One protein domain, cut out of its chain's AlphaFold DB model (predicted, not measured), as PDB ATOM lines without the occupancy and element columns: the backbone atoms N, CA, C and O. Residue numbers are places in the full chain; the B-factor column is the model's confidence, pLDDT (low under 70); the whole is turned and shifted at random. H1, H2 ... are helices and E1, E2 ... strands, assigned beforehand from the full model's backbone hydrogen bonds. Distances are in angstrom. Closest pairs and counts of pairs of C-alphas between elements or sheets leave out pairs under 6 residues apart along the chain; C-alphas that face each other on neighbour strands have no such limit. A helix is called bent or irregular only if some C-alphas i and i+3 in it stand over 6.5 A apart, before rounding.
ATOM      1  N   THR A  17      11.238 -12.765  -5.054       96.19
ATOM      2  CA  THR A  17      11.111 -11.677  -4.079       96.19
ATOM      3  C   THR A  17      12.504 -11.300  -3.611       96.19
ATOM      4  O   THR A  17      13.227 -12.151  -3.099       96.19
ATOM      5  N   VAL A  18      12.893 -10.040  -3.808       96.62
ATOM      6  CA  VAL A  18      14.248  -9.553  -3.525       96.62
ATOM      7  C   VAL A  18      14.171  -8.352  -2.603       96.62
ATOM      8  O   VAL A  18      13.441  -7.400  -2.879       96.62
ATOM      9  N   THR A  19      14.958  -8.378  -1.527       97.00
ATOM     10  CA  THR A  19      15.144  -7.204  -0.670       97.00
ATOM     11  C   THR A  19      16.302  -6.367  -1.200       97.00
ATOM     12  O   THR A  19      17.373  -6.896  -1.492       97.00
ATOM     13  N   VAL A  20      16.087  -5.062  -1.336       94.38
ATOM     14  CA  VAL A  20      17.081  -4.103  -1.821       94.38
ATOM     15  C   VAL A  20      17.168  -2.914  -0.871       94.38
ATOM     16  O   VAL A  20      16.172  -2.471  -0.308       94.38
ATOM     17  N   ASP A  21      18.368  -2.367  -0.729       91.44
ATOM     18  CA  ASP A  21      18.656  -1.193   0.107       91.44
ATOM     19  C   ASP A  21      18.715   0.114  -0.699       91.44
ATOM     20  O   ASP A  21      18.919   1.200  -0.153       91.44
ATOM     21  N   SER A  22      18.557   0.017  -2.021       88.00
ATOM     22  CA  SER A  22      18.715   1.136  -2.932       88.00
ATOM     23  C   SER A  22      17.775   1.006  -4.147       88.00
ATOM     24  O   SER A  22      17.573  -0.095  -4.674       88.00
ATOM     25  N   PRO A  23      17.183   2.117  -4.614       83.56
ATOM     26  CA  PRO A  23      16.388   2.177  -5.847       83.56
ATOM     27  C   PRO A  23      17.147   1.678  -7.081       83.56
ATOM     28  O   PRO A  23      16.570   1.040  -7.960       83.56
ATOM     29  N   GLU A  24      18.454   1.921  -7.130       87.31
ATOM     30  CA  GLU A  24      19.341   1.488  -8.204       87.31
ATOM     31  C   GLU A  24      19.389  -0.028  -8.323       87.31
ATOM     32  O   GLU A  24      19.312  -0.561  -9.428       87.31
ATOM     33  N   LYS A  25      19.429  -0.733  -7.190       92.00
ATOM     34  CA  LYS A  25      19.379  -2.198  -7.168       92.00
ATOM     35  C   LYS A  25      18.024  -2.732  -7.634       92.00
ATOM     36  O   LYS A  25      17.993  -3.730  -8.350       92.00
ATOM     37  N   ALA A  26      16.920  -2.057  -7.299       92.44
ATOM     38  CA  ALA A  26      15.596  -2.416  -7.817       92.44
ATOM     39  C   ALA A  26      15.554  -2.327  -9.351       92.44
ATOM     40  O   ALA A  26      15.118  -3.255 -10.032       92.44
ATOM     41  N   TYR A  27      16.062  -1.223  -9.901       91.44
ATOM     42  CA  TYR A  27      16.116  -1.024 -11.344       91.44
ATOM     43  C   TYR A  27      17.070  -2.001 -12.041       91.44
ATOM     44  O   TYR A  27      16.709  -2.590 -13.063       91.44
ATOM     45  N   ALA A  28      18.260  -2.216 -11.477       91.50
ATOM     46  CA  ALA A  28      19.238  -3.168 -11.995       91.50
ATOM     47  C   ALA A  28      18.662  -4.590 -12.054       91.50
ATOM     48  O   ALA A  28      18.857  -5.281 -13.054       91.50
ATOM     49  N   LEU A  29      17.879  -4.997 -11.047       94.00
ATOM     50  CA  LEU A  29      17.154  -6.268 -11.059       94.00
ATOM     51  C   LEU A  29      16.188  -6.347 -12.252       94.00
ATOM     52  O   LEU A  29      16.220  -7.319 -13.008       94.00
ATOM     53  N   TRP A  30      15.359  -5.323 -12.472       93.94
ATOM     54  CA  TRP A  30      14.429  -5.304 -13.609       93.94
ATOM     55  C   TRP A  30      15.155  -5.349 -14.960       93.94
ATOM     56  O   TRP A  30      14.725  -6.075 -15.862       93.94
ATOM     57  N   GLN A  31      16.279  -4.639 -15.094       91.50
ATOM     58  CA  GLN A  31      17.118  -4.682 -16.292       91.50
ATOM     59  C   GLN A  31      17.759  -6.053 -16.515       91.50
ATOM     60  O   GLN A  31      17.705  -6.577 -17.629       91.50
ATOM     61  N   GLN A  32      18.328  -6.660 -15.471       93.12
ATOM     62  CA  GLN A  32      18.943  -7.988 -15.531       93.12
ATOM     63  C   GLN A  32      17.929  -9.038 -15.998       93.12
ATOM     64  O   GLN A  32      18.246  -9.893 -16.825       93.12
ATOM     65  N   LYS A  33      16.686  -8.935 -15.520       93.50
ATOM     66  CA  LYS A  33      15.563  -9.794 -15.924       93.50
ATOM     67  C   LYS A  33      14.926  -9.375 -17.255       93.50
ATOM     68  O   LYS A  33      13.978 -10.012 -17.702       93.50
ATOM     69  N   ARG A  34      15.458  -8.330 -17.904       92.19
ATOM     70  CA  ARG A  34      15.025  -7.778 -19.199       92.19
ATOM     71  C   ARG A  34      13.546  -7.394 -19.243       92.19
ATOM     72  O   ARG A  34      12.936  -7.422 -20.308       92.19
ATOM     73  N   VAL A  35      12.976  -7.023 -18.102       92.62
ATOM     74  CA  VAL A  35      11.552  -6.722 -17.971       92.62
ATOM     75  C   VAL A  35      11.186  -5.458 -18.751       92.62
ATOM     76  O   VAL A  35      11.889  -4.451 -18.677       92.62
ATOM     77  N   LYS A  36      10.069  -5.499 -19.489       92.75
ATOM     78  CA  LYS A  36       9.578  -4.366 -20.293       92.75
ATOM     79  C   LYS A  36       8.058  -4.246 -20.284       92.75
ATOM     80  O   LYS A  36       7.352  -5.255 -20.292       92.75
ATOM     81  N   GLY A  37       7.567  -3.007 -20.331       90.62
ATOM     82  CA  GLY A  37       6.164  -2.662 -20.552       90.62
ATOM     83  C   GLY A  37       5.208  -3.168 -19.469       90.62
ATOM     84  O   GLY A  37       4.108  -3.620 -19.790       90.62
ATOM     85  N   ARG A  38       5.615  -3.132 -18.198       92.56
ATOM     86  CA  ARG A  38       4.858  -3.718 -17.085       92.56
ATOM     87  C   ARG A  38       4.000  -2.711 -16.338       92.56
ATOM     88  O   ARG A  38       4.294  -1.516 -16.306       92.56
ATOM     89  N   THR A  39       2.945  -3.216 -15.714       93.56
ATOM     90  CA  THR A  39       2.219  -2.480 -14.679       93.56
ATOM     91  C   THR A  39       2.984  -2.593 -13.367       93.56
ATOM     92  O   THR A  39       3.394  -3.687 -12.991       93.56
ATOM     93  N   LEU A  40       3.190  -1.463 -12.696       94.19
ATOM     94  CA  LEU A  40       3.810  -1.380 -11.378       94.19
ATOM     95  C   LEU A  40       2.726  -1.186 -10.315       94.19
ATOM     96  O   LEU A  40       1.950  -0.232 -10.400       94.19
ATOM     97  N   LEU A  41       2.715  -2.048  -9.300       95.62
ATOM     98  CA  LEU A  41       2.108  -1.771  -8.002       95.62
ATOM     99  C   LEU A  41       3.173  -1.167  -7.089       95.62
ATOM    100  O   LEU A  41       4.120  -1.849  -6.697       95.62
ATOM    101  N   LEU A  42       3.022   0.115  -6.782       93.94
ATOM    102  CA  LEU A  42       3.969   0.882  -5.986       93.94
ATOM    103  C   LEU A  42       3.376   1.147  -4.604       93.94
ATOM    104  O   LEU A  42       2.620   2.101  -4.438       93.94
ATOM    105  N   PHE A  43       3.704   0.298  -3.635       94.56
ATOM    106  CA  PHE A  43       3.313   0.450  -2.235       94.56
ATOM    107  C   PHE A  43       4.294   1.388  -1.536       94.56
ATOM    108  O   PHE A  43       5.369   0.976  -1.097       94.56
ATOM    109  N   ASP A  44       3.943   2.670  -1.481       89.50
ATOM    110  CA  ASP A  44       4.783   3.707  -0.890       89.50
ATOM    111  C   ASP A  44       3.940   4.926  -0.456       89.50
ATOM    112  O   ASP A  44       2.757   5.036  -0.770       89.50
ATOM    113  N   ASN A  45       4.537   5.865   0.279       78.25
ATOM    114  CA  ASN A  45       3.921   7.133   0.688       78.25
ATOM    115  C   ASN A  45       4.601   8.377   0.066       78.25
ATOM    116  O   ASN A  45       4.261   9.512   0.422       78.25
ATOM    117  N   TYR A  46       5.556   8.172  -0.852       67.00
ATOM    118  CA  TYR A  46       6.531   9.176  -1.308       67.00
ATOM    119  C   TYR A  46       6.145   9.891  -2.636       67.00
ATOM    120  O   TYR A  46       5.345   9.369  -3.416       67.00
ATOM    121  N   PRO A  47       6.641  11.121  -2.924       56.66
ATOM    122  CA  PRO A  47       6.038  12.044  -3.876       56.66
ATOM    123  C   PRO A  47       6.621  11.964  -5.297       56.66
ATOM    124  O   PRO A  47       7.130  12.961  -5.809       56.66
ATOM    125  N   HIS A  48       6.394  10.863  -6.018       58.19
ATOM    126  CA  HIS A  48       6.532  10.862  -7.493       58.19
ATOM    127  C   HIS A  48       5.612  11.900  -8.179       58.19
ATOM    128  O   HIS A  48       5.706  12.191  -9.364       58.19
ATOM    129  N   MET A  49       4.695  12.503  -7.422       54.91
ATOM    130  CA  MET A  49       3.643  13.385  -7.930       54.91
ATOM    131  C   MET A  49       3.938  14.878  -7.739       54.91
ATOM    132  O   MET A  49       3.162  15.716  -8.203       54.91
ATOM    133  N   ARG A  50       5.002  15.227  -6.999       59.59
ATOM    134  CA  ARG A  50       5.186  16.598  -6.477       59.59
ATOM    135  C   ARG A  50       6.489  17.281  -6.900       59.59
ATOM    136  O   ARG A  50       6.600  18.488  -6.724       59.59
ATOM    137  N   GLY A  51       7.438  16.559  -7.497       54.50
ATOM    138  CA  GLY A  51       8.691  17.126  -8.009       54.50
ATOM    139  C   GLY A  51       8.624  17.558  -9.479       54.50
ATOM    140  O   GLY A  51       7.933  16.945 -10.293       54.50
ATOM    141  N   ARG A  52       9.386  18.599  -9.845       53.22
ATOM    142  CA  ARG A  52       9.860  18.790 -11.227       53.22
ATOM    143  C   ARG A  52      11.155  17.994 -11.364       53.22
ATOM    144  O   ARG A  52      12.190  18.431 -10.874       53.22
ATOM    145  N   PHE A  53      11.099  16.821 -11.984       55.47
ATOM    146  CA  PHE A  53      12.305  16.033 -12.234       55.47
ATOM    147  C   PHE A  53      13.042  16.606 -13.446       55.47
ATOM    148  O   PHE A  53      12.690  16.329 -14.591       55.47
ATOM    149  N   ASN A  54      14.045  17.445 -13.189       47.75
ATOM    150  CA  ASN A  54      14.975  17.893 -14.219       47.75
ATOM    151  C   ASN A  54      16.041  16.811 -14.414       47.75
ATOM    152  O   ASN A  54      16.954  16.680 -13.606       47.75
ATOM    153  N   TYR A  55      15.943  16.055 -15.505       52.62
ATOM    154  CA  TYR A  55      16.980  15.119 -15.951       52.62
ATOM    155  C   TYR A  55      18.134  15.852 -16.664       52.62
ATOM    156  O   TYR A  55      18.467  15.538 -17.803       52.62
ATOM    157  N   GLN A  56      18.714  16.877 -16.033       42.19
ATOM    158  CA  GLN A  56      19.922  17.541 -16.537       42.19
ATOM    159  C   GLN A  56      21.137  17.071 -15.720       42.19
ATOM    160  O   GLN A  56      21.284  17.469 -14.569       42.19
ATOM    161  N   GLY A  57      21.986  16.221 -16.311       47.75
ATOM    162  CA  GLY A  57      23.206  15.678 -15.689       47.75
ATOM    163  C   GLY A  57      23.317  14.150 -15.784       47.75
ATOM    164  O   GLY A  57      22.431  13.497 -16.336       47.75
ATOM    165  N   GLU A  58      24.408  13.576 -15.257       45.06
ATOM    166  CA  GLU A  58      24.530  12.116 -15.139       45.06
ATOM    167  C   GLU A  58      23.395  11.559 -14.261       45.06
ATOM    168  O   GLU A  58      23.160  12.082 -13.167       45.06
ATOM    169  N   PRO A  59      22.678  10.511 -14.704       55.97
ATOM    170  CA  PRO A  59      21.551   9.970 -13.966       55.97
ATOM    171  C   PRO A  59      22.059   9.188 -12.753       55.97
ATOM    172  O   PRO A  59      22.197   7.967 -12.792       55.97
ATOM    173  N   ARG A  60      22.305   9.878 -11.637       65.38
ATOM    174  CA  ARG A  60      22.220   9.219 -10.334       65.38
ATOM    175  C   ARG A  60      20.753   8.862 -10.126       65.38
ATOM    176  O   ARG A  60      19.890   9.728  -9.972       65.38
ATOM    177  N   LEU A  61      20.469   7.573 -10.258       70.38
ATOM    178  CA  LEU A  61      19.141   7.025 -10.053       70.38
ATOM    179  C   LEU A  61      18.860   7.077  -8.551       70.38
ATOM    180  O   LEU A  61      19.435   6.346  -7.767       70.38
ATOM    181  N   GLU A  62      18.001   7.987  -8.144       72.62
ATOM    182  CA  GLU A  62      17.599   8.178  -6.764       72.62
ATOM    183  C   GLU A  62      16.216   7.573  -6.546       72.62
ATOM    184  O   GLU A  62      15.464   7.273  -7.475       72.62
ATOM    185  N   ARG A  63      15.811   7.463  -5.281       71.88
ATOM    186  CA  ARG A  63      14.459   6.993  -4.954       71.88
ATOM    187  C   ARG A  63      13.402   7.916  -5.540       71.88
ATOM    188  O   ARG A  63      12.350   7.466  -5.976       71.88
ATOM    189  N   SER A  64      13.732   9.202  -5.572       69.88
ATOM    190  CA  SER A  64      12.914  10.275  -6.107       69.88
ATOM    191  C   SER A  64      12.591  10.088  -7.595       69.88
ATOM    192  O   SER A  64      11.512  10.496  -7.999       69.88
ATOM    193  N   ASN A  65      13.465   9.451  -8.387       75.50
ATOM    194  CA  ASN A  65      13.374   9.420  -9.854       75.50
ATOM    195  C   ASN A  65      13.324   7.999 -10.465       75.50
ATOM    196  O   ASN A  65      13.360   7.854 -11.691       75.50
ATOM    197  N   LEU A  66      13.242   6.950  -9.632       84.12
ATOM    198  CA  LEU A  66      13.220   5.543 -10.057       84.12
ATOM    199  C   LEU A  66      12.094   5.242 -11.054       84.12
ATOM    200  O   LEU A  66      12.303   4.558 -12.063       84.12
ATOM    201  N   VAL A  67      10.887   5.712 -10.754       84.06
ATOM    202  CA  VAL A  67       9.668   5.384 -11.503       84.06
ATOM    203  C   VAL A  67       9.682   6.076 -12.861       84.06
ATOM    204  O   VAL A  67       9.466   5.444 -13.895       84.06
ATOM    205  N   GLU A  68      10.011   7.361 -12.856       80.62
ATOM    206  CA  GLU A  68      10.223   8.210 -14.018       80.62
ATOM    207  C   GLU A  68      11.286   7.593 -14.943       80.62
ATOM    208  O   GLU A  68      11.055   7.427 -16.143       80.62
ATOM    209  N   PHE A  69      12.426   7.175 -14.383       81.75
ATOM    210  CA  PHE A  69      13.513   6.553 -15.138       81.75
ATOM    211  C   PHE A  69      13.092   5.208 -15.740       81.75
ATOM    212  O   PHE A  69      13.408   4.893 -16.892       81.75
ATOM    213  N   SER A  70      12.325   4.421 -14.989       86.88
ATOM    214  CA  SER A  70      11.793   3.134 -15.439       86.88
ATOM    215  C   SER A  70      10.757   3.285 -16.554       86.88
ATOM    216  O   SER A  70      10.692   2.443 -17.451       86.88
ATOM    217  N   ILE A  71       9.986   4.374 -16.547       85.25
ATOM    218  CA  ILE A  71       9.098   4.756 -17.649       85.25
ATOM    219  C   ILE A  71       9.906   5.090 -18.907       85.25
ATOM    220  O   ILE A  71       9.636   4.520 -19.967       85.25
ATOM    221  N   PHE A  72      10.918   5.962 -18.804       82.38
ATOM    222  CA  PHE A  72      11.735   6.368 -19.957       82.38
ATOM    223  C   PHE A  72      12.415   5.180 -20.643       82.38
ATOM    224  O   PHE A  72      12.503   5.133 -21.870       82.38
ATOM    225  N   ASN A  73      12.829   4.188 -19.857       84.94
ATOM    226  CA  ASN A  73      13.467   2.967 -20.341       84.94
ATOM    227  C   ASN A  73      12.474   1.845 -20.704       84.94
ATOM    228  O   ASN A  73      12.882   0.704 -20.920       84.94
ATOM    229  N   ASN A  74      11.174   2.154 -20.786       87.12
ATOM    230  CA  ASN A  74      10.104   1.223 -21.154       87.12
ATOM    231  C   ASN A  74      10.027  -0.032 -20.260       87.12
ATOM    232  O   ASN A  74       9.573  -1.088 -20.700       87.12
ATOM    233  N   VAL A  75      10.451   0.064 -18.998       91.25
ATOM    234  CA  VAL A  75      10.237  -0.989 -17.994       91.25
ATOM    235  C   VAL A  75       8.791  -0.933 -17.508       91.25
ATOM    236  O   VAL A  75       8.117  -1.961 -17.445       91.25
ATOM    237  N   ILE A  76       8.291   0.275 -17.231       89.94
ATOM    238  CA  ILE A  76       6.983   0.517 -16.609       89.94
ATOM    239  C   ILE A  76       6.096   1.308 -17.566       89.94
ATOM    240  O   ILE A  76       6.519   2.322 -18.117       89.94
ATOM    241  N   ARG A  77       4.854   0.850 -17.760       88.25
ATOM    242  CA  ARG A  77       3.870   1.497 -18.649       88.25
ATOM    243  C   ARG A  77       2.608   2.013 -17.954       88.25
ATOM    244  O   ARG A  77       1.808   2.717 -18.563       88.25
ATOM    245  N   LYS A  78       2.373   1.587 -16.718       89.25
ATOM    246  CA  LYS A  78       1.209   1.960 -15.913       89.25
ATOM    247  C   LYS A  78       1.583   1.809 -14.451       89.25
ATOM    248  O   LYS A  78       2.285   0.862 -14.102       89.25
ATOM    249  N   ILE A  79       1.108   2.723 -13.618       90.50
ATOM    250  CA  ILE A  79       1.401   2.716 -12.187       90.50
ATOM    251  C   ILE A  79       0.089   2.724 -11.415       90.50
ATOM    252  O   ILE A  79      -0.764   3.581 -11.651       90.50
ATOM    253  N   TYR A  80      -0.039   1.796 -10.476       92.62
ATOM    254  CA  TYR A  80      -0.948   1.918  -9.347       92.62
ATOM    255  C   TYR A  80      -0.115   2.304  -8.129       92.62
ATOM    256  O   TYR A  80       0.642   1.490  -7.600       92.62
ATOM    257  N   PHE A  81      -0.222   3.562  -7.725       92.56
ATOM    258  CA  PHE A  81       0.419   4.085  -6.532       92.56
ATOM    259  C   PHE A  81      -0.480   3.802  -5.331       92.56
ATOM    260  O   PHE A  81      -1.577   4.349  -5.230       92.56
ATOM    261  N   VAL A  82      -0.054   2.896  -4.461       94.12
ATOM    262  CA  VAL A  82      -0.853   2.395  -3.348       94.12
ATOM    263  C   VAL A  82      -0.401   3.081  -2.069       94.12
ATOM    264  O   VAL A  82       0.709   2.860  -1.595       94.12
ATOM    265  N   VAL A  83      -1.287   3.905  -1.518       92.62
ATOM    266  CA  VAL A  83      -1.093   4.674  -0.285       92.62
ATOM    267  C   VAL A  83      -1.822   3.970   0.860       92.62
ATOM    268  O   VAL A  83      -2.925   3.469   0.632       92.62
ATOM    269  N   PRO A  84      -1.277   3.932   2.093       94.19
ATOM    270  CA  PRO A  84      -1.988   3.342   3.223       94.19
ATOM    271  C   PRO A  84      -3.384   3.950   3.401       94.19
ATOM    272  O   PRO A  84      -3.563   5.162   3.275       94.19
ATOM    273  N   ASP A  85      -4.370   3.118   3.738       93.94
ATOM    274  CA  ASP A  85      -5.769   3.542   3.871       93.94
ATOM    275  C   ASP A  85      -5.962   4.705   4.853       93.94
ATOM    276  O   ASP A  85      -6.774   5.595   4.584       93.94
ATOM    277  N   ALA A  86      -5.199   4.698   5.951       93.19
ATOM    278  CA  ALA A  86      -5.201   5.727   6.991       93.19
ATOM    279  C   ALA A  86      -4.535   7.044   6.553       93.19
ATOM    280  O   ALA A  86      -4.824   8.093   7.115       93.19
ATOM    281  N   ALA A  87      -3.668   7.008   5.537       91.19
ATOM    282  CA  ALA A  87      -2.953   8.178   5.029       91.19
ATOM    283  C   ALA A  87      -3.645   8.818   3.810       91.19
ATOM    284  O   ALA A  87      -3.114   9.763   3.226       91.19
ATOM    285  N   TRP A  88      -4.807   8.301   3.394       90.94
ATOM    286  CA  TRP A  88      -5.485   8.724   2.169       90.94
ATOM    287  C   TRP A  88      -5.939  10.189   2.195       90.94
ATOM    288  O   TRP A  88      -5.693  10.929   1.242       90.94
ATOM    289  N   ASP A  89      -6.557  10.631   3.289       90.19
ATOM    290  CA  ASP A  89      -7.067  12.002   3.388       90.19
ATOM    291  C   ASP A  89      -5.915  13.016   3.397       90.19
ATOM    292  O   ASP A  89      -5.950  14.025   2.689       90.19
ATOM    293  N   ASP A  90      -4.838  12.705   4.119       88.38
ATOM    294  CA  ASP A  90      -3.615  13.511   4.122       88.38
ATOM    295  C   ASP A  90      -2.910  13.497   2.766       88.38
ATOM    296  O   ASP A  90      -2.296  14.486   2.362       88.38
ATOM    297  N   PHE A  91      -2.989  12.387   2.035       86.00
ATOM    298  CA  PHE A  91      -2.472  12.295   0.679       86.00
ATOM    299  C   PHE A  91      -3.197  13.252  -0.278       86.00
ATOM    300  O   PHE A  91      -2.518  13.926  -1.057       86.00
ATOM    301  N   LEU A  92      -4.530  13.349  -0.185       85.56
ATOM    302  CA  LEU A  92      -5.359  14.223  -1.025       85.56
ATOM    303  C   LEU A  92      -5.206  15.714  -0.702       85.56
ATOM    304  O   LEU A  92      -5.330  16.541  -1.602       85.56
ATOM    305  N   ARG A  93      -4.936  16.068   0.559       85.25
ATOM    306  CA  ARG A  93      -4.764  17.469   0.993       85.25
ATOM    307  C   ARG A  93      -3.452  18.104   0.542       85.25
ATOM    308  O   ARG A  93      -3.313  19.319   0.592       85.25
ATOM    309  N   LYS A  94      -2.466  17.293   0.169       80.06
ATOM    310  CA  LYS A  94      -1.145  17.781  -0.230       80.06
ATOM    311  C   LYS A  94      -1.171  18.261  -1.676       80.06
ATOM    312  O   LYS A  94      -1.595  17.518  -2.561       80.06
ATOM    313  N   ASP A  95      -0.600  19.437  -1.914       74.00
ATOM    314  CA  ASP A  95      -0.509  20.030  -3.247       74.00
ATOM    315  C   ASP A  95       0.139  19.085  -4.267       74.00
ATOM    316  O   ASP A  95       1.109  18.364  -3.987       74.00
ATOM    317  N   THR A  96      -0.401  19.096  -5.486       71.81
ATOM    318  CA  THR A  96       0.162  18.367  -6.625       71.81
ATOM    319  C   THR A  96       0.293  19.302  -7.817       71.81
ATOM    320  O   THR A  96      -0.519  20.200  -8.019       71.81
ATOM    321  N   THR A  97       1.308  19.073  -8.645       69.31
ATOM    322  CA  THR A  97       1.512  19.847  -9.882       69.31
ATOM    323  C   THR A  97       0.712  19.285 -11.063       69.31
ATOM    324  O   THR A  97       0.969  19.638 -12.215       69.31
ATOM    325  N   LYS A  98      -0.209  18.347 -10.806       71.31
ATOM    326  CA  LYS A  98      -0.834  17.477 -11.806       71.31
ATOM    327  C   LYS A  98      -2.351  17.588 -11.745       71.31
ATOM    328  O   LYS A  98      -2.927  17.906 -10.711       71.31
ATOM    329  N   VAL A  99      -3.007  17.301 -12.868       75.88
ATOM    330  CA  VAL A  99      -4.472  17.243 -12.913       75.88
ATOM    331  C   VAL A  99      -4.922  15.978 -12.192       75.88
ATOM    332  O   VAL A  99      -4.549  14.873 -12.590       75.88
ATOM    333  N   ILE A 100      -5.736  16.161 -11.156       80.69
ATOM    334  CA  ILE A 100      -6.342  15.078 -10.383       80.69
ATOM    335  C   ILE A 100      -7.770  14.859 -10.874       80.69
ATOM    336  O   ILE A 100      -8.545  15.807 -10.987       80.69
ATOM    337  N   LYS A 101      -8.132  13.606 -11.155       87.06
ATOM    338  CA  LYS A 101      -9.515  13.211 -11.461       87.06
ATOM    339  C   LYS A 101      -9.904  11.999 -10.631       87.06
ATOM    340  O   LYS A 101      -9.161  11.023 -10.612       87.06
ATOM    341  N   ALA A 102     -11.062  12.033  -9.980       88.06
ATOM    342  CA  ALA A 102     -11.604  10.847  -9.322       88.06
ATOM    343  C   ALA A 102     -11.872   9.732 -10.348       88.06
ATOM    344  O   ALA A 102     -12.225  10.012 -11.496       88.06
ATOM    345  N   ILE A 103     -11.695   8.474  -9.937       88.12
ATOM    346  CA  ILE A 103     -12.007   7.299 -10.758       88.12
ATOM    347  C   ILE A 103     -13.356   6.738 -10.293       88.12
ATOM    348  O   ILE A 103     -13.422   6.237  -9.173       88.12
ATOM    349  N   PRO A 104     -14.418   6.790 -11.123       85.12
ATOM    350  CA  PRO A 104     -15.776   6.440 -10.696       85.12
ATOM    351  C   PRO A 104     -15.928   5.033 -10.104       85.12
ATOM    352  O   PRO A 104     -16.721   4.827  -9.193       85.12
ATOM    353  N   GLU A 105     -15.154   4.067 -10.595       87.12
ATOM    354  CA  GLU A 105     -15.238   2.661 -10.178       87.12
ATOM    355  C   GLU A 105     -14.486   2.359  -8.867       87.12
ATOM    356  O   GLU A 105     -14.497   1.226  -8.389       87.12
ATOM    357  N   MET A 106     -13.814   3.350  -8.268       87.88
ATOM    358  CA  MET A 106     -12.952   3.157  -7.101       87.88
ATOM    359  C   MET A 106     -13.407   4.022  -5.925       87.88
ATOM    360  O   MET A 106     -13.475   5.243  -6.037       87.88
ATOM    361  N   LYS A 107     -13.622   3.404  -4.752       88.50
ATOM    362  CA  LYS A 107     -13.978   4.130  -3.515       88.50
ATOM    363  C   LYS A 107     -12.911   5.160  -3.127       88.50
ATOM    364  O   LYS A 107     -13.233   6.296  -2.799       88.50
ATOM    365  N   LYS A 108     -11.639   4.759  -3.181       90.12
ATOM    366  CA  LYS A 108     -10.464   5.623  -3.018       90.12
ATOM    367  C   LYS A 108      -9.540   5.435  -4.219       90.12
ATOM    368  O   LYS A 108      -8.658   4.574  -4.213       90.12
ATOM    369  N   GLY A 109      -9.780   6.203  -5.278       88.56
ATOM    370  CA  GLY A 109      -8.973   6.169  -6.494       88.56
ATOM    371  C   GLY A 109      -8.962   7.515  -7.206       88.56
ATOM    372  O   GLY A 109     -10.017   8.056  -7.536       88.56
ATOM    373  N   VAL A 110      -7.770   8.046  -7.466       87.25
ATOM    374  CA  VAL A 110      -7.585   9.248  -8.279       87.25
ATOM    375  C   VAL A 110      -6.594   8.981  -9.403       87.25
ATOM    376  O   VAL A 110      -5.521   8.416  -9.207       87.25
ATOM    377  N   SER A 111      -6.964   9.391 -10.607       83.69
ATOM    378  CA  SER A 111      -6.071   9.458 -11.750       83.69
ATOM    379  C   SER A 111      -5.232  10.722 -11.647       83.69
ATOM    380  O   SER A 111      -5.756  11.819 -11.437       83.69
ATOM    381  N   LEU A 112      -3.927  10.548 -11.801       75.81
ATOM    382  CA  LEU A 112      -2.927  11.598 -11.776       75.81
ATOM    383  C   LEU A 112      -2.212  11.559 -13.116       75.81
ATOM    384  O   LEU A 112      -1.317  10.747 -13.354       75.81
ATOM    385  N   TYR A 113      -2.664  12.409 -14.030       64.19
ATOM    386  CA  TYR A 113      -2.073  12.492 -15.358       64.19
ATOM    387  C   TYR A 113      -0.837  13.404 -15.328       64.19
ATOM    388  O   TYR A 113      -0.890  14.492 -14.754       64.19
ATOM    389  N   ASN A 114       0.235  12.982 -16.011       59.56
ATOM    390  CA  ASN A 114       1.479  13.714 -16.322       59.56
ATOM    391  C   ASN A 114       2.731  13.438 -15.479       59.56
ATOM    392  O   ASN A 114       3.467  14.371 -15.154       59.56
ATOM    393  N   LEU A 115       3.094  12.172 -15.286       57.19
ATOM    394  CA  LEU A 115       4.518  11.826 -15.303       57.19
ATOM    395  C   LEU A 115       4.912  11.507 -16.757       57.19
ATOM    396  O   LEU A 115       4.684  10.398 -17.227       57.19
ATOM    397  N   ASN A 116       5.394  12.494 -17.518       59.53
ATOM    398  CA  ASN A 116       5.864  12.299 -18.905       59.53
ATOM    399  C   ASN A 116       4.847  11.626 -19.862       59.53
ATOM    400  O   ASN A 116       5.227  10.827 -20.711       59.53
ATOM    401  N   GLY A 117       3.550  11.928 -19.720       64.31
ATOM    402  CA  GLY A 117       2.483  11.357 -20.560       64.31
ATOM    403  C   GLY A 117       1.971   9.977 -20.125       64.31
ATOM    404  O   GLY A 117       1.094   9.426 -20.788       64.31
ATOM    405  N   MET A 118       2.463   9.434 -19.007       74.00
ATOM    406  CA  MET A 118       2.054   8.119 -18.511       74.00
ATOM    407  C   MET A 118       0.900   8.190 -17.501       74.00
ATOM    408  O   MET A 118       0.891   9.084 -16.646       74.00
ATOM    409  N   PRO A 119      -0.055   7.241 -17.557       74.19
ATOM    410  CA  PRO A 119      -1.153   7.174 -16.605       74.19
ATOM    411  C   PRO A 119      -0.678   6.595 -15.266       74.19
ATOM    412  O   PRO A 119      -0.199   5.459 -15.191       74.19
ATOM    413  N   MET A 120      -0.875   7.365 -14.198       86.81
ATOM    414  CA  MET A 120      -0.722   6.912 -12.819       86.81
ATOM    415  C   MET A 120      -2.076   6.972 -12.115       86.81
ATOM    416  O   MET A 120      -2.801   7.960 -12.216       86.81
ATOM    417  N   VAL A 121      -2.410   5.908 -11.392       90.06
ATOM    418  CA  VAL A 121      -3.604   5.823 -10.553       90.06
ATOM    419  C   VAL A 121      -3.153   5.721  -9.108       90.06
ATOM    420  O   VAL A 121      -2.550   4.723  -8.733       90.06
ATOM    421  N   ALA A 122      -3.439   6.733  -8.297       90.94
ATOM    422  CA  ALA A 122      -3.265   6.628  -6.858       90.94
ATOM    423  C   ALA A 122      -4.507   5.992  -6.227       90.94
ATOM    424  O   ALA A 122      -5.637   6.362  -6.549       90.94
ATOM    425  N   THR A 123      -4.300   5.027  -5.340       93.75
ATOM    426  CA  THR A 123      -5.355   4.282  -4.654       93.75
ATOM    427  C   THR A 123      -4.882   3.798  -3.281       93.75
ATOM    428  O   THR A 123      -3.815   4.184  -2.814       93.75
ATOM    429  N   THR A 124      -5.682   2.966  -2.624       95.06
ATOM    430  CA  THR A 124      -5.418   2.366  -1.313       95.06
ATOM    431  C   THR A 124      -5.513   0.845  -1.388       95.06
ATOM    432  O   THR A 124      -6.140   0.340  -2.323       95.06
ATOM    433  N   PRO A 125      -4.954   0.095  -0.421       95.50
ATOM    434  CA  PRO A 125      -5.153  -1.348  -0.314       95.50
ATOM    435  C   PRO A 125      -6.621  -1.772  -0.432       95.50
ATOM    436  O   PRO A 125      -6.953  -2.657  -1.224       95.50
ATOM    437  N   SER A 126      -7.518  -1.087   0.287       94.19
ATOM    438  CA  SER A 126      -8.953  -1.398   0.280       94.19
ATOM    439  C   SER A 126      -9.611  -1.201  -1.091       94.19
ATOM    440  O   SER A 126     -10.521  -1.947  -1.461       94.19
ATOM    441  N   SER A 127      -9.135  -0.219  -1.860       93.75
ATOM    442  CA  SER A 127      -9.702   0.168  -3.157       93.75
ATOM    443  C   SER A 127      -8.913  -0.344  -4.359       93.75
ATOM    444  O   SER A 127      -9.329  -0.094  -5.489       93.75
ATOM    445  N   LEU A 128      -7.811  -1.070  -4.144       92.88
ATOM    446  CA  LEU A 128      -7.002  -1.642  -5.215       92.88
ATOM    447  C   LEU A 128      -7.868  -2.599  -6.058       92.88
ATOM    448  O   LEU A 128      -8.480  -3.519  -5.488       92.88
ATOM    449  N   PRO A 129      -7.955  -2.395  -7.387       90.50
ATOM    450  CA  PRO A 129      -8.777  -3.229  -8.245       90.50
ATOM    451  C   PRO A 129      -8.046  -4.530  -8.580       90.50
ATOM    452  O   PRO A 129      -6.825  -4.633  -8.440       90.50
ATOM    453  N   HIS A 130      -8.789  -5.509  -9.092       89.38
ATOM    454  CA  HIS A 130      -8.172  -6.658  -9.745       89.38
ATOM    455  C   HIS A 130      -7.368  -6.203 -10.967       89.38
ATOM    456  O   HIS A 130      -7.757  -5.271 -11.681       89.38
ATOM    457  N   LEU A 131      -6.239  -6.866 -11.214       90.31
ATOM    458  CA  LEU A 131      -5.407  -6.614 -12.383       90.31
ATOM    459  C   LEU A 131      -5.561  -7.761 -13.376       90.31
ATOM    460  O   LEU A 131      -5.332  -8.916 -13.039       90.31
ATOM    461  N   SER A 132      -5.885  -7.433 -14.625       85.69
ATOM    462  CA  SER A 132      -5.962  -8.405 -15.724       85.69
ATOM    463  C   SER A 132      -4.591  -8.828 -16.266       85.69
ATOM    464  O   SER A 132      -4.501  -9.554 -17.253       85.69
ATOM    465  N   GLU A 133      -3.506  -8.349 -15.660       87.81
ATOM    466  CA  GLU A 133      -2.142  -8.623 -16.087       87.81
ATOM    467  C   GLU A 133      -1.196  -8.771 -14.900       87.81
ATOM    468  O   GLU A 133      -1.420  -8.210 -13.827       87.81
ATOM    469  N   GLN A 134      -0.090  -9.472 -15.136       91.38
ATOM    470  CA  GLN A 134       0.959  -9.654 -14.145       91.38
ATOM    471  C   GLN A 134       1.730  -8.355 -13.892       91.38
ATOM    472  O   GLN A 134       2.276  -7.741 -14.821       91.38
ATOM    473  N   ALA A 135       1.856  -7.978 -12.623       94.56
ATOM    474  CA  ALA A 135       2.461  -6.725 -12.195       94.56
ATOM    475  C   ALA A 135       3.860  -6.910 -11.589       94.56
ATOM    476  O   ALA A 135       4.169  -7.928 -10.967       94.56
ATOM    477  N   LEU A 136       4.692  -5.881 -11.736       96.56
ATOM    478  CA  LEU A 136       5.827  -5.666 -10.846       96.56
ATOM    479  C   LEU A 136       5.296  -5.138  -9.518       96.56
ATOM    480  O   LEU A 136       4.443  -4.250  -9.515       96.56
ATOM    481  N   VAL A 137       5.807  -5.657  -8.409       97.06
ATOM    482  CA  VAL A 137       5.456  -5.180  -7.071       97.06
ATOM    483  C   VAL A 137       6.682  -4.519  -6.461       97.06
ATOM    484  O   VAL A 137       7.766  -5.095  -6.453       97.06
ATOM    485  N   TYR A 138       6.517  -3.301  -5.961       95.88
ATOM    486  CA  TYR A 138       7.530  -2.590  -5.195       95.88
ATOM    487  C   TYR A 138       6.935  -2.201  -3.848       95.88
ATOM    488  O   TYR A 138       5.902  -1.533  -3.802       95.88
ATOM    489  N   ILE A 139       7.587  -2.618  -2.767       96.00
ATOM    490  CA  ILE A 139       7.136  -2.431  -1.390       96.00
ATOM    491  C   ILE A 139       8.180  -1.619  -0.648       96.00
ATOM    492  O   ILE A 139       9.279  -2.108  -0.412       96.00
ATOM    493  N   ASN A 140       7.841  -0.403  -0.234       93.56
ATOM    494  CA  ASN A 140       8.651   0.301   0.747       93.56
ATOM    495  C   ASN A 140       8.336  -0.223   2.158       93.56
ATOM    496  O   ASN A 140       7.292   0.103   2.725       93.56
ATOM    497  N   SER A 141       9.267  -0.990   2.731       94.38
ATOM    498  CA  SER A 141       9.141  -1.591   4.069       94.38
ATOM    499  C   SER A 141       9.067  -0.571   5.212       94.38
ATOM    500  O   SER A 141       8.579  -0.889   6.290       94.38
ATOM    501  N   GLY A 142       9.491   0.677   4.982       91.88
ATOM    502  CA  GLY A 142       9.311   1.766   5.946       91.88
ATOM    503  C   GLY A 142       7.884   2.325   5.999       91.88
ATOM    504  O   GLY A 142       7.612   3.219   6.795       91.88
ATOM    505  N   VAL A 143       6.987   1.860   5.121       92.31
ATOM    506  CA  VAL A 143       5.608   2.364   4.981       92.31
ATOM    507  C   VAL A 143       4.587   1.243   5.071       92.31
ATOM    508  O   VAL A 143       3.540   1.422   5.686       92.31
ATOM    509  N   PHE A 144       4.881   0.110   4.444       95.88
ATOM    510  CA  PHE A 144       4.031  -1.068   4.430       95.88
ATOM    511  C   PHE A 144       4.789  -2.257   4.999       95.88
ATOM    512  O   PHE A 144       5.961  -2.443   4.673       95.88
ATOM    513  N   ASP A 145       4.104  -3.106   5.763       96.38
ATOM    514  CA  ASP A 145       4.626  -4.430   6.085       96.38
ATOM    515  C   ASP A 145       4.626  -5.299   4.808       96.38
ATOM    516  O   ASP A 145       3.566  -5.510   4.202       96.38
ATOM    517  N   PRO A 146       5.788  -5.820   4.364       96.94
ATOM    518  CA  PRO A 146       5.846  -6.711   3.214       96.94
ATOM    519  C   PRO A 146       4.945  -7.942   3.338       96.94
ATOM    520  O   PRO A 146       4.391  -8.368   2.326       96.94
ATOM    521  N   ALA A 147       4.765  -8.501   4.538       96.31
ATOM    522  CA  ALA A 147       3.917  -9.675   4.742       96.31
ATOM    523  C   ALA A 147       2.437  -9.355   4.478       96.31
ATOM    524  O   ALA A 147       1.766 -10.088   3.746       96.31
ATOM    525  N   GLU A 148       1.950  -8.224   4.990       96.50
ATOM    526  CA  GLU A 148       0.580  -7.755   4.753       96.50
ATOM    527  C   GLU A 148       0.332  -7.465   3.271       96.50
ATOM    528  O   GLU A 148      -0.710  -7.829   2.722       96.50
ATOM    529  N   VAL A 149       1.306  -6.857   2.587       97.06
ATOM    530  CA  VAL A 149       1.198  -6.599   1.146       97.06
ATOM    531  C   VAL A 149       1.151  -7.904   0.352       97.06
ATOM    532  O   VAL A 149       0.325  -8.023  -0.553       97.06
ATOM    533  N   GLN A 150       1.980  -8.895   0.691       95.38
ATOM    534  CA  GLN A 150       1.950 -10.215   0.048       95.38
ATOM    535  C   GLN A 150       0.600 -10.920   0.255       95.38
ATOM    536  O   GLN A 150       0.039 -11.497  -0.683       95.38
ATOM    537  N   GLN A 151       0.027 -10.819   1.455       95.75
ATOM    538  CA  GLN A 151      -1.307 -11.342   1.736       95.75
ATOM    539  C   GLN A 151      -2.380 -10.623   0.906       95.75
ATOM    540  O   GLN A 151      -3.208 -11.282   0.274       95.75
ATOM    541  N   LEU A 152      -2.340  -9.289   0.847       95.38
ATOM    542  CA  LEU A 152      -3.272  -8.476   0.066       95.38
ATOM    543  C   LEU A 152      -3.242  -8.841  -1.423       95.38
ATOM    544  O   LEU A 152      -4.297  -9.057  -2.021       95.38
ATOM    545  N   ILE A 153      -2.055  -8.906  -2.040       94.62
ATOM    546  CA  ILE A 153      -1.948  -9.226  -3.472       94.62
ATOM    547  C   ILE A 153      -2.460 -10.641  -3.755       94.62
ATOM    548  O   ILE A 153      -3.127 -10.843  -4.768       94.62
ATOM    549  N   SER A 154      -2.232 -11.596  -2.843       93.31
ATOM    550  CA  SER A 154      -2.757 -12.957  -2.967       93.31
ATOM    551  C   SER A 154      -4.281 -12.986  -2.858       93.31
ATOM    552  O   SER A 154      -4.928 -13.648  -3.662       93.31
ATOM    553  N   GLN A 155      -4.870 -12.255  -1.906       93.56
ATOM    554  CA  GLN A 155      -6.329 -12.156  -1.738       93.56
ATOM    555  C   GLN A 155      -7.014 -11.494  -2.936       93.56
ATOM    556  O   GLN A 155      -8.145 -11.831  -3.275       93.56
ATOM    557  N   LYS A 156      -6.331 -10.545  -3.581       91.56
ATOM    558  CA  LYS A 156      -6.800  -9.862  -4.794       91.56
ATOM    559  C   LYS A 156      -6.496 -10.645  -6.077       91.56
ATOM    560  O   LYS A 156      -6.769 -10.132  -7.162       91.56
ATOM    561  N   GLU A 157      -5.917 -11.843  -5.962       93.06
ATOM    562  CA  GLU A 157      -5.495 -12.698  -7.081       93.06
ATOM    563  C   GLU A 157      -4.552 -11.982  -8.066       93.06
ATOM    564  O   GLU A 157      -4.508 -12.263  -9.264       93.06
ATOM    565  N   ILE A 158      -3.769 -11.025  -7.562       93.56
ATOM    566  CA  ILE A 158      -2.824 -10.268  -8.372       93.56
ATOM    567  C   ILE A 158      -1.578 -11.121  -8.584       93.56
ATOM    568  O   ILE A 158      -0.860 -11.477  -7.650       93.56
ATOM    569  N   THR A 159      -1.284 -11.413  -9.847       93.50
ATOM    570  CA  THR A 159      -0.072 -12.145 -10.213       93.50
ATOM    571  C   THR A 159       1.136 -11.208 -10.266       93.50
ATOM    572  O   THR A 159       1.081 -10.113 -10.828       93.50
ATOM    573  N   SER A 160       2.266 -11.659  -9.717       93.75
ATOM    574  CA  SER A 160       3.560 -10.980  -9.813       93.75
ATOM    575  C   SER A 160       4.682 -11.985 -10.074       93.75
ATOM    576  O   SER A 160       4.620 -13.124  -9.611       93.75
ATOM    577  N   ASP A 161       5.658 -11.596 -10.891       93.44
ATOM    578  CA  ASP A 161       6.919 -12.311 -11.141       93.44
ATOM    579  C   ASP A 161       8.107 -11.687 -10.403       93.44
ATOM    580  O   ASP A 161       9.051 -12.398 -10.084       93.44
ATOM    581  N   ILE A 162       8.074 -10.390 -10.100       96.38
ATOM    582  CA  ILE A 162       9.107  -9.742  -9.288       96.38
ATOM    583  C   ILE A 162       8.438  -8.887  -8.220       96.38
ATOM    584  O   ILE A 162       7.761  -7.904  -8.535       96.38
ATOM    585  N   THR A 163       8.710  -9.227  -6.961       97.19
ATOM    586  CA  THR A 163       8.478  -8.346  -5.815       97.19
ATOM    587  C   THR A 163       9.810  -7.784  -5.332       97.19
ATOM    588  O   THR A 163      10.717  -8.525  -4.965       97.19
ATOM    589  N   VAL A 164       9.916  -6.462  -5.295       96.75
ATOM    590  CA  VAL A 164      11.015  -5.746  -4.652       96.75
ATOM    591  C   VAL A 164      10.556  -5.278  -3.277       96.75
ATOM    592  O   VAL A 164       9.567  -4.556  -3.177       96.75
ATOM    593  N   ILE A 165      11.290  -5.650  -2.233       96.88
ATOM    594  CA  ILE A 165      11.145  -5.092  -0.888       96.88
ATOM    595  C   ILE A 165      12.266  -4.076  -0.701       96.88
ATOM    596  O   ILE A 165      13.435  -4.432  -0.606       96.88
ATOM    597  N   TYR A 166      11.924  -2.798  -0.694       93.56
ATOM    598  CA  TYR A 166      12.864  -1.724  -0.433       93.56
ATOM    599  C   TYR A 166      12.963  -1.449   1.066       93.56
ATOM    600  O   TYR A 166      11.950  -1.222   1.730       93.56
ATOM    601  N   GLN A 167      14.187  -1.446   1.583       91.62
ATOM    602  CA  GLN A 167      14.502  -1.155   2.976       91.62
ATOM    603  C   GLN A 167      15.615  -0.110   3.034       91.62
ATOM    604  O   GLN A 167      16.765  -0.400   2.714       91.62
TER     605      GLN A 167
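AT A GLANCE: This is residues 17 to 167 of the 171 residues of an uncharacterized protein of Geobacter pelophilus (UniProt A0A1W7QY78). A strongly twisted sheet of eight strands runs through the domain with helices over both faces: H1 and H2 are side by side in part over one face, and H4 covers the opposite face over E7. H3 is over E6, near the end of the sheet where the hairpins of E6, E5 and E4 lie, and the long link of residues 44 to 65 swings out in a wide loop before H2. The printed part has 151 residues, with four named helices and eight named strands in the order E1 H1 E2 H2 E3 H3 E4 E5 E6 E7 H4 E8. The sheet is mixed, in the order E1 E8 E7 E2 E3 E6 E5 E4, and the class is mixed, helices and strands. The whole is compact, with a radius of gyration of the C-alphas of 14.5 A and spans of 40 by 33 by 27 A.

HOW THE PARTS SIT: The strands of the sheet are, in order across it, E1, residues 17 to 20; E8, 160 to 166; E7, 135 to 140; E2, 38 to 43; E3, 76 to 82; E6, 118 to 123; E5, 109 to 115; and E4, 99 to 102. E1 and E4 are its edge strands. E1 and E8 are parallel, with N 20 and O 165 2.8 A apart. E8 and E7 are parallel, with N 166 and O 139 at 2.7 A. E7 and E2 are parallel, with N 41 and O 136 at 2.8 A. E2 and E3 are parallel, with N 80 and O 40 at 2.8 A. E3 and E6 are parallel, with N 81 and O 121 at 2.8 A. E4, E5 and E6 form a meander, each strand the antiparallel neighbour of the one before; in its two hairpins, N 111 and O 101 are 2.7 A apart and N 122 and O 110 2.8 A. H1, residues 23 to 32, is on the sheet at a height of 8.3 A, over E7 and only just over E8, on which 3 of its C-alphas fall; its closest C-alpha pair with E8 is Ala 26 and Val 164, 6.5 A. H2, residues 66 to 72, is on the same face, over E3 at a height of 8.0 A, with the C-alphas of Ser 70 and Ile 76 the closest at 5.6 A. H1 and H2 touch at a steep tilt of 41 degrees, the same way; their closest C-alphas, Pro 23 and Leu 66, are 6.3 A apart. H4, residues 146 to 155, is on the opposite face from both, over E7 at a height of 9.9 A, with the C-alphas of Ile 139 and Pro 146 the closest at 6.4 A. H3, residues 85 to 93, is over E6 and near it, with 5 pairs of C-alphas within 10 A. H3 is irregular, C-alphas 86 and 89 being 7.5 A apart. E2, H2, E3 and E7, H4, E8 are strand-helix-strand units, two parallel neighbour strands with a helix between along the chain; E1, H1, E2 and E3, H3, E4 are split ones, with other strands between theirs. The four crossovers are right-handed. Every O i to N i+4 pair is within hydrogen-bond range in H1, H2 and H4, and 3 of 5 are in H3.

IN THESE COORDINATES: E1 begins at C-alpha 17 (11.111, -11.677, -4.079) and measures 9.9 A; E4 measures 10.2 A. E5 measures 17.1 A, E6 16.2 A, E8 16.1 A, E7 16.0 A, and E2 and E3 15.5 A each. H1 and H3 measure 14.3 A each, H4 14.2 A and H2 10.0 A. H4 begins at C-alpha 146 (5.846, -6.711, 3.214), and E8 ends at C-alpha 166 (12.864, -1.724, -0.433).

THE WHOLE: The C-alphas farthest apart, Gly 57 and Gln 155, are 42.9 A apart, and the printed part has no cut. The links E2 to H2 and E6 to E7 are long, of 22 and 11 residues. The mean pLDDT of the printed part is 85.0; residues 46 to 60, 64, 97 and 113 to 117 are under 70.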